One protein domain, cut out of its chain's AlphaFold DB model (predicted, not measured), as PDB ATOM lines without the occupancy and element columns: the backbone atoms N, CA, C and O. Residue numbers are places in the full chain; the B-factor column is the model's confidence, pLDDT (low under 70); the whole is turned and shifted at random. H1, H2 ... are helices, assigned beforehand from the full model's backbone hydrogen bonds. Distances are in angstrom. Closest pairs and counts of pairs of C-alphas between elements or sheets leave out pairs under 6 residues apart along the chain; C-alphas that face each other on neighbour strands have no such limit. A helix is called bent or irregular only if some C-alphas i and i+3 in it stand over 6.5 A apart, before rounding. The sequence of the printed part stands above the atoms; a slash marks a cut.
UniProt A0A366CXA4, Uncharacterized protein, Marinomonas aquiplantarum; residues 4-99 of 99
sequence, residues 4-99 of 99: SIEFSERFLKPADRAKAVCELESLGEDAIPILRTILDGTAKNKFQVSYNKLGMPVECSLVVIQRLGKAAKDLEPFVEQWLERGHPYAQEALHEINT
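Overview. This is residues 4 to 99 of the 99 residues of an uncharacterized protein of Marinomonas aquiplantarum (UniProt A0A366CXA4). H4a, the first arm of a long bent helix, is the core of a helical domain, with H1, H2, H3 and H5 packed round it; the second arm, H4b, folds back between H3 and H5. Printed are 96 residues with five named helices, H1 to H5, all helix, compact, with a radius of gyration of the C-alphas of 12.0 A and spans of 37 by 27 by 21 A.

Arrangement. H1, residues 4 to 11, touches H2, residues 14 to 25, at C-alphas 11 and 17, the closest, 4.6 A apart. H4, residues 56 to 84, one helix by its hydrogen bonds, is bent: C-alphas 67 and 70 are 9.1 A apart. H3, residues 28 to 39, and H4a, residues 56 to 67, form a hairpin, closest at C-alphas 35 and 61, 5.9 A. H4b, residues 70 to 84, and H5, residues 90 to 98, form another, closest at C-alphas 70 and 97, 4.4 A. Every O i to N i+4 pair is within hydrogen-bond range in H1, H4a and H5, but 6 of 8 in H2, 5 of 8 in H3 and 6 of 11 in H4b.

Along the chain. H1 begins at C-alpha 4 (-7.365, -19.305, -45.010). H4b measures 20.4 A. H5 ends at C-alpha 98 (-29.378, -22.262, -34.299).

Size, cuts and confidence. The printed part has no cut; the link H3 to H4 is long. No printed residue is under 70 in pLDDT.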
ATOM      1  N   SER A   4      -6.207 -19.344 -44.109       90.31
ATOM      2  CA  SER A   4      -7.365 -19.305 -45.010       90.31
ATOM      3  C   SER A   4      -7.014 -19.537 -46.471       90.31
ATOM      4  O   SER A   4      -7.745 -20.241 -47.164       90.31
ATOM      5  N   ILE A   5      -5.867 -19.031 -46.926       94.88
ATOM      6  CA  ILE A   5      -5.338 -19.332 -48.260       94.88
ATOM      7  C   ILE A   5      -4.998 -20.822 -48.342       94.88
ATOM      8  O   ILE A   5      -5.378 -21.474 -49.307       94.88
ATOM      9  N   GLU A   6      -4.343 -21.378 -47.323       96.12
ATOM     10  CA  GLU A   6      -3.986 -22.800 -47.288       96.12
ATOM     11  C   GLU A   6      -5.206 -23.722 -47.394       96.12
ATOM     12  O   GLU A   6      -5.248 -24.586 -48.272       96.12
ATOM     13  N   PHE A   7      -6.210 -23.530 -46.532       97.19
ATOM     14  CA  PHE A   7      -7.424 -24.346 -46.551       97.19
ATOM     15  C   PHE A   7      -8.197 -24.165 -47.855       97.19
ATOM     16  O   PHE A   7      -8.622 -25.155 -48.447       97.19
ATOM     17  N   SER A   8      -8.295 -22.938 -48.373       96.19
ATOM     18  CA  SER A   8      -8.984 -22.686 -49.641       96.19
ATOM     19  C   SER A   8      -8.310 -23.377 -50.828       96.19
ATOM     20  O   SER A   8      -8.993 -23.997 -51.642       96.19
ATOM     21  N   GLU A   9      -6.977 -23.338 -50.918       97.00
ATOM     22  CA  GLU A   9      -6.228 -24.060 -51.959       97.00
ATOM     23  C   GLU A   9      -6.424 -25.579 -51.846       97.00
ATOM     24  O   GLU A   9      -6.497 -26.282 -52.854       97.00
ATOM     25  N   ARG A  10      -6.550 -26.108 -50.624       97.75
ATOM     26  CA  ARG A  10      -6.823 -27.534 -50.395       97.75
ATOM     27  C   ARG A  10      -8.270 -27.915 -50.706       97.75
ATOM     28  O   ARG A  10      -8.497 -29.002 -51.224       97.75
ATOM     29  N   PHE A  11      -9.241 -27.030 -50.492       97.38
ATOM     30  CA  PHE A  11     -10.635 -27.255 -50.903       97.38
ATOM     31  C   PHE A  11     -10.787 -27.380 -52.425       97.38
ATOM     32  O   PHE A  11     -11.605 -28.171 -52.913       97.38
ATOM     33  N   LEU A  12      -9.954 -26.656 -53.178       96.62
ATOM     34  CA  LEU A  12      -9.890 -26.742 -54.638       96.62
ATOM     35  C   LEU A  12      -9.259 -28.048 -55.147       96.62
ATOM     36  O   LEU A  12      -9.444 -28.387 -56.314       96.62
ATOM     37  N   LYS A  13      -8.556 -28.807 -54.297       96.81
ATOM     38  CA  LYS A  13      -7.934 -30.090 -54.651       96.81
ATOM     39  C   LYS A  13      -8.816 -31.251 -54.184       96.81
ATOM     40  O   LYS A  13      -8.882 -31.509 -52.983       96.81
ATOM     41  N   PRO A  14      -9.449 -32.013 -55.096       96.44
ATOM     42  CA  PRO A  14     -10.332 -33.114 -54.708       96.44
ATOM     43  C   PRO A  14      -9.688 -34.126 -53.748       96.44
ATOM     44  O   PRO A  14     -10.344 -34.572 -52.813       96.44
ATOM     45  N   ALA A  15      -8.397 -34.430 -53.933       97.38
ATOM     46  CA  ALA A  15      -7.652 -35.372 -53.094       97.38
ATOM     47  C   ALA A  15      -7.433 -34.888 -51.646       97.38
ATOM     48  O   ALA A  15      -7.341 -35.709 -50.737       97.38
ATOM     49  N   ASP A  16      -7.384 -33.571 -51.421       97.38
ATOM     50  CA  ASP A  16      -7.093 -32.987 -50.105       97.38
ATOM     51  C   ASP A  16      -8.354 -32.496 -49.385       97.38
ATOM     52  O   ASP A  16      -8.321 -32.268 -48.173       97.38
ATOM     53  N   ARG A  17      -9.463 -32.327 -50.116       96.62
ATOM     54  CA  ARG A  17     -10.672 -31.638 -49.651       96.62
ATOM     55  C   ARG A  17     -11.234 -32.220 -48.360       96.62
ATOM     56  O   ARG A  17     -11.429 -31.484 -47.399       96.62
ATOM     57  N   ALA A  18     -11.475 -33.530 -48.328       96.75
ATOM     58  CA  ALA A  18     -12.067 -34.183 -47.162       96.75
ATOM     59  C   ALA A  18     -11.173 -34.032 -45.921       96.75
ATOM     60  O   ALA A  18     -11.650 -33.681 -44.846       96.75
ATOM     61  N   LYS A  19      -9.858 -34.212 -46.095       98.12
ATOM     62  CA  LYS A  19      -8.873 -34.038 -45.025       98.12
ATOM     63  C   LYS A  19      -8.829 -32.590 -44.529       98.12
ATOM     64  O   LYS A  19      -8.787 -32.365 -43.328       98.12
ATOM     65  N   ALA A  20      -8.876 -31.619 -45.439       98.19
ATOM     66  CA  ALA A  20      -8.891 -30.199 -45.105       98.19
ATOM     67  C   ALA A  20     -10.149 -29.793 -44.320       98.19
ATOM     68  O   ALA A  20     -10.040 -29.017 -43.378       98.19
ATOM     69  N   VAL A  21     -11.322 -30.337 -44.667       98.25
ATOM     70  CA  VAL A  21     -12.568 -30.111 -43.913       98.25
ATOM     71  C   VAL A  21     -12.433 -30.644 -42.488       98.25
ATOM     72  O   VAL A  21     -12.651 -29.884 -41.551       98.25
ATOM     73  N   CYS A  22     -12.008 -31.900 -42.314       98.12
ATOM     74  CA  CYS A  22     -11.854 -32.492 -40.981       98.12
ATOM     75  C   CYS A  22     -10.796 -31.767 -40.135       98.12
ATOM     76  O   CYS A  22     -10.974 -31.587 -38.934       98.12
ATOM     77  N   GLU A  23      -9.687 -31.344 -40.746       98.38
ATOM     78  CA  GLU A  23      -8.659 -30.570 -40.046       98.38
ATOM     79  C   GLU A  23      -9.169 -29.198 -39.614       98.38
ATOM     80  O   GLU A  23      -8.892 -28.798 -38.489       98.38
ATOM     81  N   LEU A  24      -9.911 -28.491 -40.474       97.81
ATOM     82  CA  LEU A  24     -10.469 -27.182 -40.134       97.81
ATOM     83  C   LEU A  24     -11.549 -27.302 -39.050       97.81
ATOM     84  O   LEU A  24     -11.545 -26.518 -38.114       97.81
ATOM     85  N   GLU A  25     -12.416 -28.311 -39.136       98.00
ATOM     86  CA  GLU A  25     -13.400 -28.657 -38.101       98.00
ATOM     87  C   GLU A  25     -12.732 -28.938 -36.747       98.00
ATOM     88  O   GLU A  25     -13.168 -28.424 -35.720       98.00
ATOM     89  N   SER A  26     -11.623 -29.685 -36.746       98.12
ATOM     90  CA  SER A  26     -10.877 -30.021 -35.523       98.12
ATOM     91  C   SER A  26     -10.267 -28.801 -34.821       98.12
ATOM     92  O   SER A  26      -9.828 -28.922 -33.679       98.12
ATOM     93  N   LEU A  27     -10.219 -27.636 -35.480       97.38
ATOM     94  CA  LEU A  27      -9.797 -26.380 -34.855       97.38
ATOM     95  C   LEU A  27     -10.898 -25.747 -33.986       97.38
ATOM     96  O   LEU A  27     -10.599 -24.839 -33.217       97.38
ATOM     97  N   GLY A  28     -12.156 -26.191 -34.082       97.12
ATOM     98  CA  GLY A  28     -13.255 -25.608 -33.311       97.12
ATOM     99  C   GLY A  28     -13.413 -24.107 -33.582       97.12
ATOM    100  O   GLY A  28     -13.451 -23.672 -34.733       97.12
ATOM    101  N   GLU A  29     -13.459 -23.295 -32.525       97.25
ATOM    102  CA  GLU A  29     -13.589 -21.833 -32.624       97.25
ATOM    103  C   GLU A  29     -12.419 -21.164 -33.367       97.25
ATOM    104  O   GLU A  29     -12.612 -20.152 -34.046       97.25
ATOM    105  N   ASP A  30     -11.222 -21.766 -33.360       97.19
ATOM    106  CA  ASP A  30     -10.065 -21.246 -34.104       97.19
ATOM    107  C   ASP A  30     -10.270 -21.307 -35.633       97.19
ATOM    108  O   ASP A  30      -9.540 -20.663 -36.397       97.19
ATOM    109  N   ALA A  31     -11.274 -22.052 -36.108       97.88
ATOM    110  CA  ALA A  31     -11.681 -22.061 -37.509       97.88
ATOM    111  C   ALA A  31     -12.458 -20.798 -37.915       97.88
ATOM    112  O   ALA A  31     -12.465 -20.443 -39.098       97.88
ATOM    113  N   ILE A  32     -13.098 -20.095 -36.973       97.94
ATOM    114  CA  ILE A  32     -14.021 -18.986 -37.263       97.94
ATOM    115  C   ILE A  32     -13.343 -17.862 -38.059       97.94
ATOM    116  O   ILE A  32     -13.878 -17.478 -39.106       97.94
ATOM    117  N   PRO A  33     -12.155 -17.348 -37.670       97.62
ATOM    118  CA  PRO A  33     -11.494 -16.294 -38.438       97.62
ATOM    119  C   PRO A  33     -11.109 -16.755 -39.848       97.62
ATOM    120  O   PRO A  33     -11.146 -15.971 -40.793       97.62
ATOM    121  N   ILE A  34     -10.769 -18.037 -40.009       97.94
ATOM    122  CA  ILE A  34     -10.420 -18.622 -41.304       97.94
ATOM    123  C   ILE A  34     -11.651 -18.637 -42.213       97.94
ATOM    124  O   ILE A  34     -11.607 -18.064 -43.304       97.94
ATOM    125  N   LEU A  35     -12.748 -19.232 -41.740       98.31
ATOM    126  CA  LEU A  35     -14.017 -19.344 -42.459       98.31
ATOM    127  C   LEU A  35     -14.575 -17.965 -42.827       98.31
ATOM    128  O   LEU A  35     -14.970 -17.757 -43.975       98.31
ATOM    129  N   ARG A  36     -14.516 -16.995 -41.903       98.12
ATOM    130  CA  ARG A  36     -14.933 -15.607 -42.154       98.12
ATOM    131  C   ARG A  36     -14.239 -15.029 -43.380       98.12
ATOM    132  O   ARG A  36     -14.921 -14.555 -44.282       98.12
ATOM    133  N   THR A  37     -12.908 -15.133 -43.447       97.56
ATOM    134  CA  THR A  37     -12.143 -14.560 -44.571       97.56
ATOM    135  C   THR A  37     -12.445 -15.229 -45.917       97.56
ATOM    136  O   THR A  37     -12.264 -14.624 -46.976       97.56
ATOM    137  N   ILE A  38     -12.894 -16.489 -45.899       97.44
ATOM    138  CA  ILE A  38     -13.326 -17.195 -47.110       97.44
ATOM    139  C   ILE A  38     -14.704 -16.692 -47.537       97.44
ATOM    140  O   ILE A  38     -14.881 -16.387 -48.712       97.44
ATOM    141  N   LEU A  39     -15.667 -16.578 -46.618       97.06
ATOM    142  CA  LEU A  39     -17.039 -16.175 -46.942       97.06
ATOM    143  C   LEU A  39     -17.145 -14.689 -47.323       97.06
ATOM    144  O   LEU A  39     -17.805 -14.359 -48.313       97.06
ATOM    145  N   ASP A  40     -16.463 -13.803 -46.590       95.69
ATOM    146  CA  ASP A  40     -16.446 -12.352 -46.842       95.69
ATOM    147  C   ASP A  40     -15.631 -11.963 -48.092       95.69
ATOM    148  O   ASP A  40     -15.758 -10.863 -48.631       95.69
ATOM    149  N   GLY A  41     -14.829 -12.902 -48.596       95.31
ATOM    150  CA  GLY A  41     -14.040 -12.765 -49.807       95.31
ATOM    151  C   GLY A  41     -12.730 -11.990 -49.658       95.31
ATOM    152  O   GLY A  41     -12.109 -11.654 -50.675       95.31
ATOM    153  N   THR A  42     -12.274 -11.733 -48.436       96.88
ATOM    154  CA  THR A  42     -10.961 -11.131 -48.161       96.88
ATOM    155  C   THR A  42      -9.812 -12.095 -48.457       96.88
ATOM    156  O   THR A  42      -8.744 -11.655 -48.892       96.88
ATOM    157  N   ALA A  43     -10.024 -13.407 -48.310       96.38
ATOM    158  CA  ALA A  43      -9.068 -14.422 -48.728       96.38
ATOM    159  C   ALA A  43      -9.000 -14.490 -50.265       96.38
ATOM    160  O   ALA A  43      -9.991 -14.767 -50.949       96.38
ATOM    161  N   LYS A  44      -7.803 -14.252 -50.812       97.12
ATOM    162  CA  LYS A  44      -7.527 -14.254 -52.255       97.12
ATOM    163  C   LYS A  44      -6.416 -15.236 -52.600       97.12
ATOM    164  O   LYS A  44      -5.480 -15.425 -51.823       97.12
ATOM    165  N   ASN A  45      -6.505 -15.832 -53.783       95.31
ATOM    166  CA  ASN A  45      -5.442 -16.670 -54.327       95.31
ATOM    167  C   ASN A  45      -4.288 -15.826 -54.898       95.31
ATOM    168  O   ASN A  45      -4.334 -14.593 -54.932       95.31
ATOM    169  N   LYS A  46      -3.251 -16.501 -55.408       96.25
ATOM    170  CA  LYS A  46      -2.073 -15.849 -56.014       96.25
ATOM    171  C   LYS A  46      -2.387 -14.940 -57.213       96.25
ATOM    172  O   LYS A  46      -1.555 -14.120 -57.582       96.25
ATOM    173  N   PHE A  47      -3.575 -15.070 -57.801       95.94
ATOM    174  CA  PHE A  47      -4.060 -14.267 -58.925       95.94
ATOM    175  C   PHE A  47      -5.007 -13.139 -58.490       95.94
ATOM    176  O   PHE A  47      -5.698 -12.569 -59.328       95.94
ATOM    177  N   GLN A  48      -5.075 -12.822 -57.190       96.31
ATOM    178  CA  GLN A  48      -5.978 -11.811 -56.619       96.31
ATOM    179  C   GLN A  48      -7.477 -12.127 -56.772       96.31
ATOM    180  O   GLN A  48      -8.324 -11.264 -56.524       96.31
ATOM    181  N   VAL A  49      -7.826 -13.368 -57.119       97.00
ATOM    182  CA  VAL A  49      -9.217 -13.821 -57.175       97.00
ATOM    183  C   VAL A  49      -9.648 -14.248 -55.779       97.00
ATOM    184  O   VAL A  49      -8.974 -15.041 -55.124       97.00
ATOM    185  N   SER A  50     -10.776 -13.704 -55.328       97.25
ATOM    186  CA  SER A  50     -11.373 -14.065 -54.047       97.25
ATOM    187  C   SER A  50     -11.892 -15.503 -54.066       97.25
ATOM    188  O   SER A  50     -12.585 -15.895 -55.008       97.25
ATOM    189  N   TYR A  51     -11.591 -16.279 -53.021       96.88
ATOM    190  CA  TYR A  51     -12.040 -17.672 -52.917       96.88
ATOM    191  C   TYR A  51     -13.559 -17.810 -52.845       96.88
ATOM    192  O   TYR A  51     -14.101 -18.831 -53.270       96.88
ATOM    193  N   ASN A  52     -14.251 -16.754 -52.419       96.19
ATOM    194  CA  ASN A  52     -15.706 -16.711 -52.385       96.19
ATOM    195  C   ASN A  52     -16.350 -16.731 -53.788       96.19
ATOM    196  O   ASN A  52     -17.546 -16.962 -53.918       96.19
ATOM    197  N   LYS A  53     -15.553 -16.549 -54.852       95.88
ATOM    198  CA  LYS A  53     -15.985 -16.633 -56.257       95.88
ATOM    199  C   LYS A  53     -15.700 -17.987 -56.913       95.88
ATOM    200  O   LYS A  53     -15.985 -18.149 -58.094       95.88
ATOM    201  N   LEU A  54     -15.096 -18.934 -56.190       93.25
ATOM    202  CA  LEU A  54     -14.587 -20.191 -56.759       93.25
ATOM    203  C   LEU A  54     -15.450 -21.423 -56.432       93.25
ATOM    204  O   LEU A  54     -15.061 -22.544 -56.755       93.25
ATOM    205  N   GLY A  55     -16.609 -21.234 -55.795       93.38
ATOM    206  CA  GLY A  55     -17.565 -22.302 -55.479       93.38
ATOM    207  C   GLY A  55     -17.087 -23.220 -54.352       93.38
ATOM    208  O   GLY A  55     -17.496 -23.054 -53.207       93.38
ATOM    209  N   MET A  56     -16.173 -24.151 -54.647       96.75
ATOM    210  CA  MET A  56     -15.730 -25.193 -53.702       96.75
ATOM    211  C   MET A  56     -15.232 -24.676 -52.348       96.75
ATOM    212  O   MET A  56     -15.560 -25.304 -51.342       96.75
ATOM    213  N   PRO A  57     -14.470 -23.566 -52.258       97.50
ATOM    214  CA  PRO A  57     -14.066 -23.045 -50.956       97.50
ATOM    215  C   PRO A  57     -15.252 -22.613 -50.088       97.50
ATOM    216  O   PRO A  57     -15.214 -22.802 -48.875       97.50
ATOM    217  N   VAL A  58     -16.312 -22.075 -50.698       97.81
ATOM    218  CA  VAL A  58     -17.544 -21.679 -50.000       97.81
ATOM    219  C   VAL A  58     -18.315 -22.915 -49.559       97.81
ATOM    220  O   VAL A  58     -18.665 -23.010 -48.388       97.81
ATOM    221  N   GLU A  59     -18.502 -23.892 -50.450       97.88
ATOM    222  CA  GLU A  59     -19.158 -25.159 -50.105       97.88
ATOM    223  C   GLU A  59     -18.475 -25.847 -48.923       97.88
ATOM    224  O   GLU A  59     -19.128 -26.181 -47.938       97.88
ATOM    225  N   CYS A  60     -17.149 -25.995 -48.976       98.31
ATOM    226  CA  CYS A  60     -16.397 -26.620 -47.889       98.31
ATOM    227  C   CYS A  60     -16.486 -25.806 -46.594       98.31
ATOM    228  O   CYS A  60     -16.591 -26.394 -45.523       98.31
ATOM    229  N   SER A  61     -16.483 -24.473 -46.680       98.31
ATOM    230  CA  SER A  61     -16.639 -23.613 -45.502       98.31
ATOM    231  C   SER A  61     -18.007 -23.798 -44.848       98.31
ATOM    232  O   SER A  61     -18.083 -23.926 -43.632       98.31
ATOM    233  N   LEU A  62     -19.080 -23.873 -45.637       98.44
ATOM    234  CA  LEU A  62     -20.434 -24.103 -45.128       98.44
ATOM    235  C   LEU A  62     -20.589 -25.496 -44.511       98.44
ATOM    236  O   LEU A  62     -21.208 -25.622 -43.461       98.44
ATOM    237  N   VAL A  63     -19.958 -26.520 -45.094       98.38
ATOM    238  CA  VAL A  63     -19.902 -27.865 -44.495       98.38
ATOM    239  C   VAL A  63     -19.155 -27.851 -43.159       98.38
ATOM    240  O   VAL A  63     -19.588 -28.500 -42.213       98.38
ATOM    241  N   VAL A  64     -18.047 -27.113 -43.041       98.56
ATOM    242  CA  VAL A  64     -17.347 -26.981 -41.751       98.56
ATOM    243  C   VAL A  64     -18.227 -26.254 -40.733       98.56
ATOM    244  O   VAL A  64     -18.328 -26.705 -39.601       98.56
ATOM    245  N   ILE A  65     -18.903 -25.174 -41.130       98.56
ATOM    246  CA  ILE A  65     -19.821 -24.425 -40.258       98.56
ATOM    247  C   ILE A  65     -20.948 -25.315 -39.742       98.56
ATOM    248  O   ILE A  65     -21.210 -25.311 -38.544       98.56
ATOM    249  N   GLN A  66     -21.552 -26.118 -40.622       98.25
ATOM    250  CA  GLN A  66     -22.556 -27.107 -40.239       98.25
ATOM    251  C   GLN A  66     -22.033 -28.026 -39.125       98.25
ATOM    252  O   GLN A  66     -22.724 -28.258 -38.144       98.25
ATOM    253  N   ARG A  67     -20.793 -28.515 -39.239       98.00
ATOM    254  CA  ARG A  67     -20.192 -29.413 -38.236       98.00
ATOM    255  C   ARG A  67     -19.796 -28.718 -36.934       98.00
ATOM    256  O   ARG A  67     -19.788 -29.353 -35.887       98.00
ATOM    257  N   LEU A  68     -19.464 -27.431 -36.993       98.06
ATOM    258  CA  LEU A  68     -19.186 -26.616 -35.807       98.06
ATOM    259  C   LEU A  68     -20.469 -26.246 -35.042       98.06
ATOM    260  O   LEU A  68     -20.404 -25.975 -33.840       98.06
ATOM    261  N   GLY A  69     -21.620 -26.214 -35.722       97.88
ATOM    262  CA  GLY A  69     -22.918 -25.870 -35.145       97.88
ATOM    263  C   GLY A  69     -22.890 -24.526 -34.414       97.88
ATOM    264  O   GLY A  69     -22.358 -23.535 -34.925       97.88
ATOM    265  N   LYS A  70     -23.401 -24.493 -33.177       97.75
ATOM    266  CA  LYS A  70     -23.421 -23.293 -32.316       97.75
ATOM    267  C   LYS A  70     -22.069 -22.601 -32.135       97.75
ATOM    268  O   LYS A  70     -22.050 -21.388 -31.939       97.75
ATOM    269  N   ALA A  71     -20.946 -23.321 -32.211       97.56
ATOM    270  CA  ALA A  71     -19.626 -22.691 -32.107       97.56
ATOM    271  C   ALA A  71     -19.382 -21.691 -33.252       97.56
ATOM    272  O   ALA A  71     -18.644 -20.729 -33.091       97.56
ATOM    273  N   ALA A  72     -20.049 -21.863 -34.396       98.00
ATOM    274  CA  ALA A  72     -19.951 -20.974 -35.547       98.00
ATOM    275  C   ALA A  72     -20.979 -19.821 -35.547       98.00
ATOM    276  O   ALA A  72     -21.173 -19.198 -36.592       98.00
ATOM    277  N   LYS A  73     -21.621 -19.493 -34.412       97.88
ATOM    278  CA  LYS A  73     -22.660 -18.443 -34.330       97.88
ATOM    279  C   LYS A  73     -22.213 -17.091 -34.894       97.88
ATOM    280  O   LYS A  73     -22.965 -16.447 -35.618       97.88
ATOM    281  N   ASP A  74     -20.955 -16.721 -34.682       97.50
ATOM    282  CA  ASP A  74     -20.342 -15.496 -35.217       97.50
ATOM    283  C   ASP A  74     -20.270 -15.426 -36.756       97.50
ATOM    284  O   ASP A  74     -19.910 -14.383 -37.318       97.50
ATOM    285  N   LEU A  75     -20.554 -16.530 -37.453       98.25
ATOM    286  CA  LEU A  75     -20.581 -16.612 -38.912       98.25
ATOM    287  C   LEU A  75     -21.993 -16.525 -39.493       98.25
ATOM    288  O   LEU A  75     -22.112 -16.387 -40.709       98.25
ATOM    289  N   GLU A  76     -23.041 -16.548 -38.665       98.31
ATOM    290  CA  GLU A  76     -24.445 -16.517 -39.097       98.31
ATOM    291  C   GLU A  76     -24.743 -15.444 -40.158       98.31
ATOM    292  O   GLU A  76     -25.239 -15.827 -41.220       98.31
ATOM    293  N   PRO A  77     -24.325 -14.164 -40.014       98.31
ATOM    294  CA  PRO A  77     -24.623 -13.143 -41.024       98.31
ATOM    295  C   PRO A  77     -24.008 -13.436 -42.398       98.31
ATOM    296  O   PRO A  77     -24.492 -12.962 -43.424       98.31
ATOM    297  N   PHE A  78     -22.905 -14.188 -42.440       97.88
ATOM    298  CA  PHE A  78     -22.290 -14.609 -43.696       97.88
ATOM    299  C   PHE A  78     -23.035 -15.796 -44.299       97.88
ATOM    300  O   PHE A  78     -23.171 -15.864 -45.518       97.88
ATOM    301  N   VAL A  79     -23.526 -16.722 -43.472       97.94
ATOM    302  CA  VAL A  79     -24.312 -17.865 -43.949       97.94
ATOM    303  C   VAL A  79     -25.674 -17.410 -44.476       97.94
ATOM    304  O   VAL A  79     -26.077 -17.866 -45.544       97.94
ATOM    305  N   GLU A  80     -26.330 -16.453 -43.814       98.25
ATOM    306  CA  GLU A  80     -27.566 -15.814 -44.296       98.25
ATOM    307  C   GLU A  80     -27.385 -15.219 -45.695       98.25
ATOM    308  O   GLU A  80     -28.157 -15.525 -46.602       98.25
ATOM    309  N   GLN A  81     -26.296 -14.481 -45.930       97.44
ATOM    310  CA  GLN A  81     -25.979 -13.951 -47.263       97.44
ATOM    311  C   GLN A  81     -25.821 -15.053 -48.323       97.44
ATOM    312  O   GLN A  81     -26.135 -14.843 -49.495       97.44
ATOM    313  N   TRP A  82     -25.305 -16.228 -47.953       96.38
ATOM    314  CA  TRP A  82     -25.198 -17.363 -48.873       96.38
ATOM    315  C   TRP A  82     -26.533 -18.072 -49.092       96.38
ATOM    316  O   TRP A  82     -26.780 -18.543 -50.205       96.38
ATOM    317  N   LEU A  83     -27.410 -18.098 -48.087       97.38
ATOM    318  CA  LEU A  83     -28.781 -18.583 -48.224       97.38
ATOM    319  C   LEU A  83     -29.583 -17.692 -49.180       97.38
ATOM    320  O   LEU A  83     -30.221 -18.206 -50.096       97.38
ATOM    321  N   GLU A  84     -29.482 -16.369 -49.043       97.69
ATOM    322  CA  GLU A  84     -30.112 -15.399 -49.952       97.69
ATOM    323  C   GLU A  84     -29.633 -15.554 -51.404       97.69
ATOM    324  O   GLU A  84     -30.387 -15.327 -52.350       97.69
ATOM    325  N   ARG A  85     -28.384 -15.996 -51.597       95.19
ATOM    326  CA  ARG A  85     -27.811 -16.329 -52.915       95.19
ATOM    327  C   ARG A  85     -28.239 -17.702 -53.444       95.19
ATOM    328  O   ARG A  85     -27.800 -18.088 -54.526       95.19
ATOM    329  N   GLY A  86     -29.058 -18.443 -52.701       95.31
ATOM    330  CA  GLY A  86     -29.547 -19.768 -53.077       95.31
ATOM    331  C   GLY A  86     -28.501 -20.878 -52.958       95.31
ATOM    332  O   GLY A  86     -28.588 -21.875 -53.674       95.31
ATOM    333  N   HIS A  87     -27.487 -20.719 -52.100       95.94
ATOM    334  CA  HIS A  87     -26.457 -21.740 -51.941       95.94
ATOM    335  C   HIS A  87     -27.006 -22.965 -51.178       95.94
ATOM    336  O   HIS A  87     -27.470 -22.815 -50.045       95.94
ATOM    337  N   PRO A  88     -26.904 -24.191 -51.727       94.31
ATOM    338  CA  PRO A  88     -27.633 -25.361 -51.219       94.31
ATOM    339  C   PRO A  88     -27.235 -25.780 -49.797       94.31
ATOM    340  O   PRO A  88     -28.059 -26.296 -49.053       94.31
ATOM    341  N   TYR A  89     -25.986 -25.530 -49.395       96.31
ATOM    342  CA  TYR A  89     -25.486 -25.883 -48.058       96.31
ATOM    343  C   TYR A  89     -25.759 -24.821 -46.981       96.31
ATOM    344  O   TYR A  89     -25.517 -25.073 -45.804       96.31
ATOM    345  N   ALA A  90     -26.227 -23.624 -47.352       97.44
ATOM    346  CA  ALA A  90     -26.378 -22.527 -46.396       97.44
ATOM    347  C   ALA A  90     -27.554 -22.745 -45.431       97.44
ATOM    348  O   ALA A  90     -27.449 -22.398 -44.259       97.44
ATOM    349  N   GLN A  91     -28.644 -23.361 -45.900       97.75
ATOM    350  CA  GLN A  91     -29.813 -23.657 -45.066       97.75
ATOM    351  C   GLN A  91     -29.461 -24.605 -43.914       97.75
ATOM    352  O   GLN A  91     -29.804 -24.335 -42.767       97.75
ATOM    353  N   GLU A  92     -28.757 -25.691 -44.223       97.69
ATOM    354  CA  GLU A  92     -28.356 -26.691 -43.236       97.69
ATOM    355  C   GLU A  92     -27.339 -26.119 -42.238       97.69
ATOM    356  O   GLU A  92     -27.475 -26.293 -41.032       97.69
ATOM    357  N   ALA A  93     -26.363 -25.347 -42.724       97.94
ATOM    358  CA  ALA A  93     -25.415 -24.657 -41.856       97.94
ATOM    359  C   ALA A  93     -26.115 -23.683 -40.884       97.94
ATOM    360  O   ALA A  93     -25.762 -23.637 -39.708       97.94
ATOM    361  N   LEU A  94     -27.127 -22.935 -41.345       97.88
ATOM    362  CA  LEU A  94     -27.928 -22.055 -40.482       97.88
ATOM    363  C   LEU A  94     -28.772 -22.816 -39.469       97.88
ATOM    364  O   LEU A  94     -28.979 -22.311 -38.366       97.88
ATOM    365  N   HIS A  95     -29.279 -23.992 -39.838       98.06
ATOM    366  CA  HIS A  95     -30.014 -24.841 -38.913       98.06
ATOM    367  C   HIS A  95     -29.123 -25.232 -37.731       98.06
ATOM    368  O   HIS A  95     -29.461 -24.902 -36.598       98.06
ATOM    369  N   GLU A  96     -27.952 -25.809 -38.007       98.00
ATOM    370  CA  GLU A  96     -27.000 -26.274 -36.984       98.00
ATOM    371  C   GLU A  96     -26.410 -25.142 -36.125       98.00
ATOM    372  O   GLU A  96     -26.083 -25.341 -34.956       98.00
ATOM    373  N   ILE A  97     -26.282 -23.924 -36.664       97.44
ATOM    374  CA  ILE A  97     -25.895 -22.748 -35.865       97.44
ATOM    375  C   ILE A  97     -26.960 -22.415 -34.800       97.44
ATOM    376  O   ILE A  97     -26.639 -21.858 -33.745       97.44
ATOM    377  N   ASN A  98     -28.229 -22.715 -35.079       95.19
ATOM    378  CA  ASN A  98     -29.378 -22.262 -34.299       95.19
ATOM    379  C   ASN A  98     -29.991 -23.329 -33.379       95.19
ATOM    380  O   ASN A  98     -30.802 -22.967 -32.519       95.19
ATOM    381  N   THR A  99     -29.617 -24.603 -33.521       90.19
ATOM    382  CA  THR A  99     -30.143 -25.732 -32.732       90.19
ATOM    383  C   THR A  99     -29.216 -26.201 -31.628       90.19
ATOM    384  O   THR A  99     -29.745 -26.586 -30.558       90.19
TER     385      THR A  99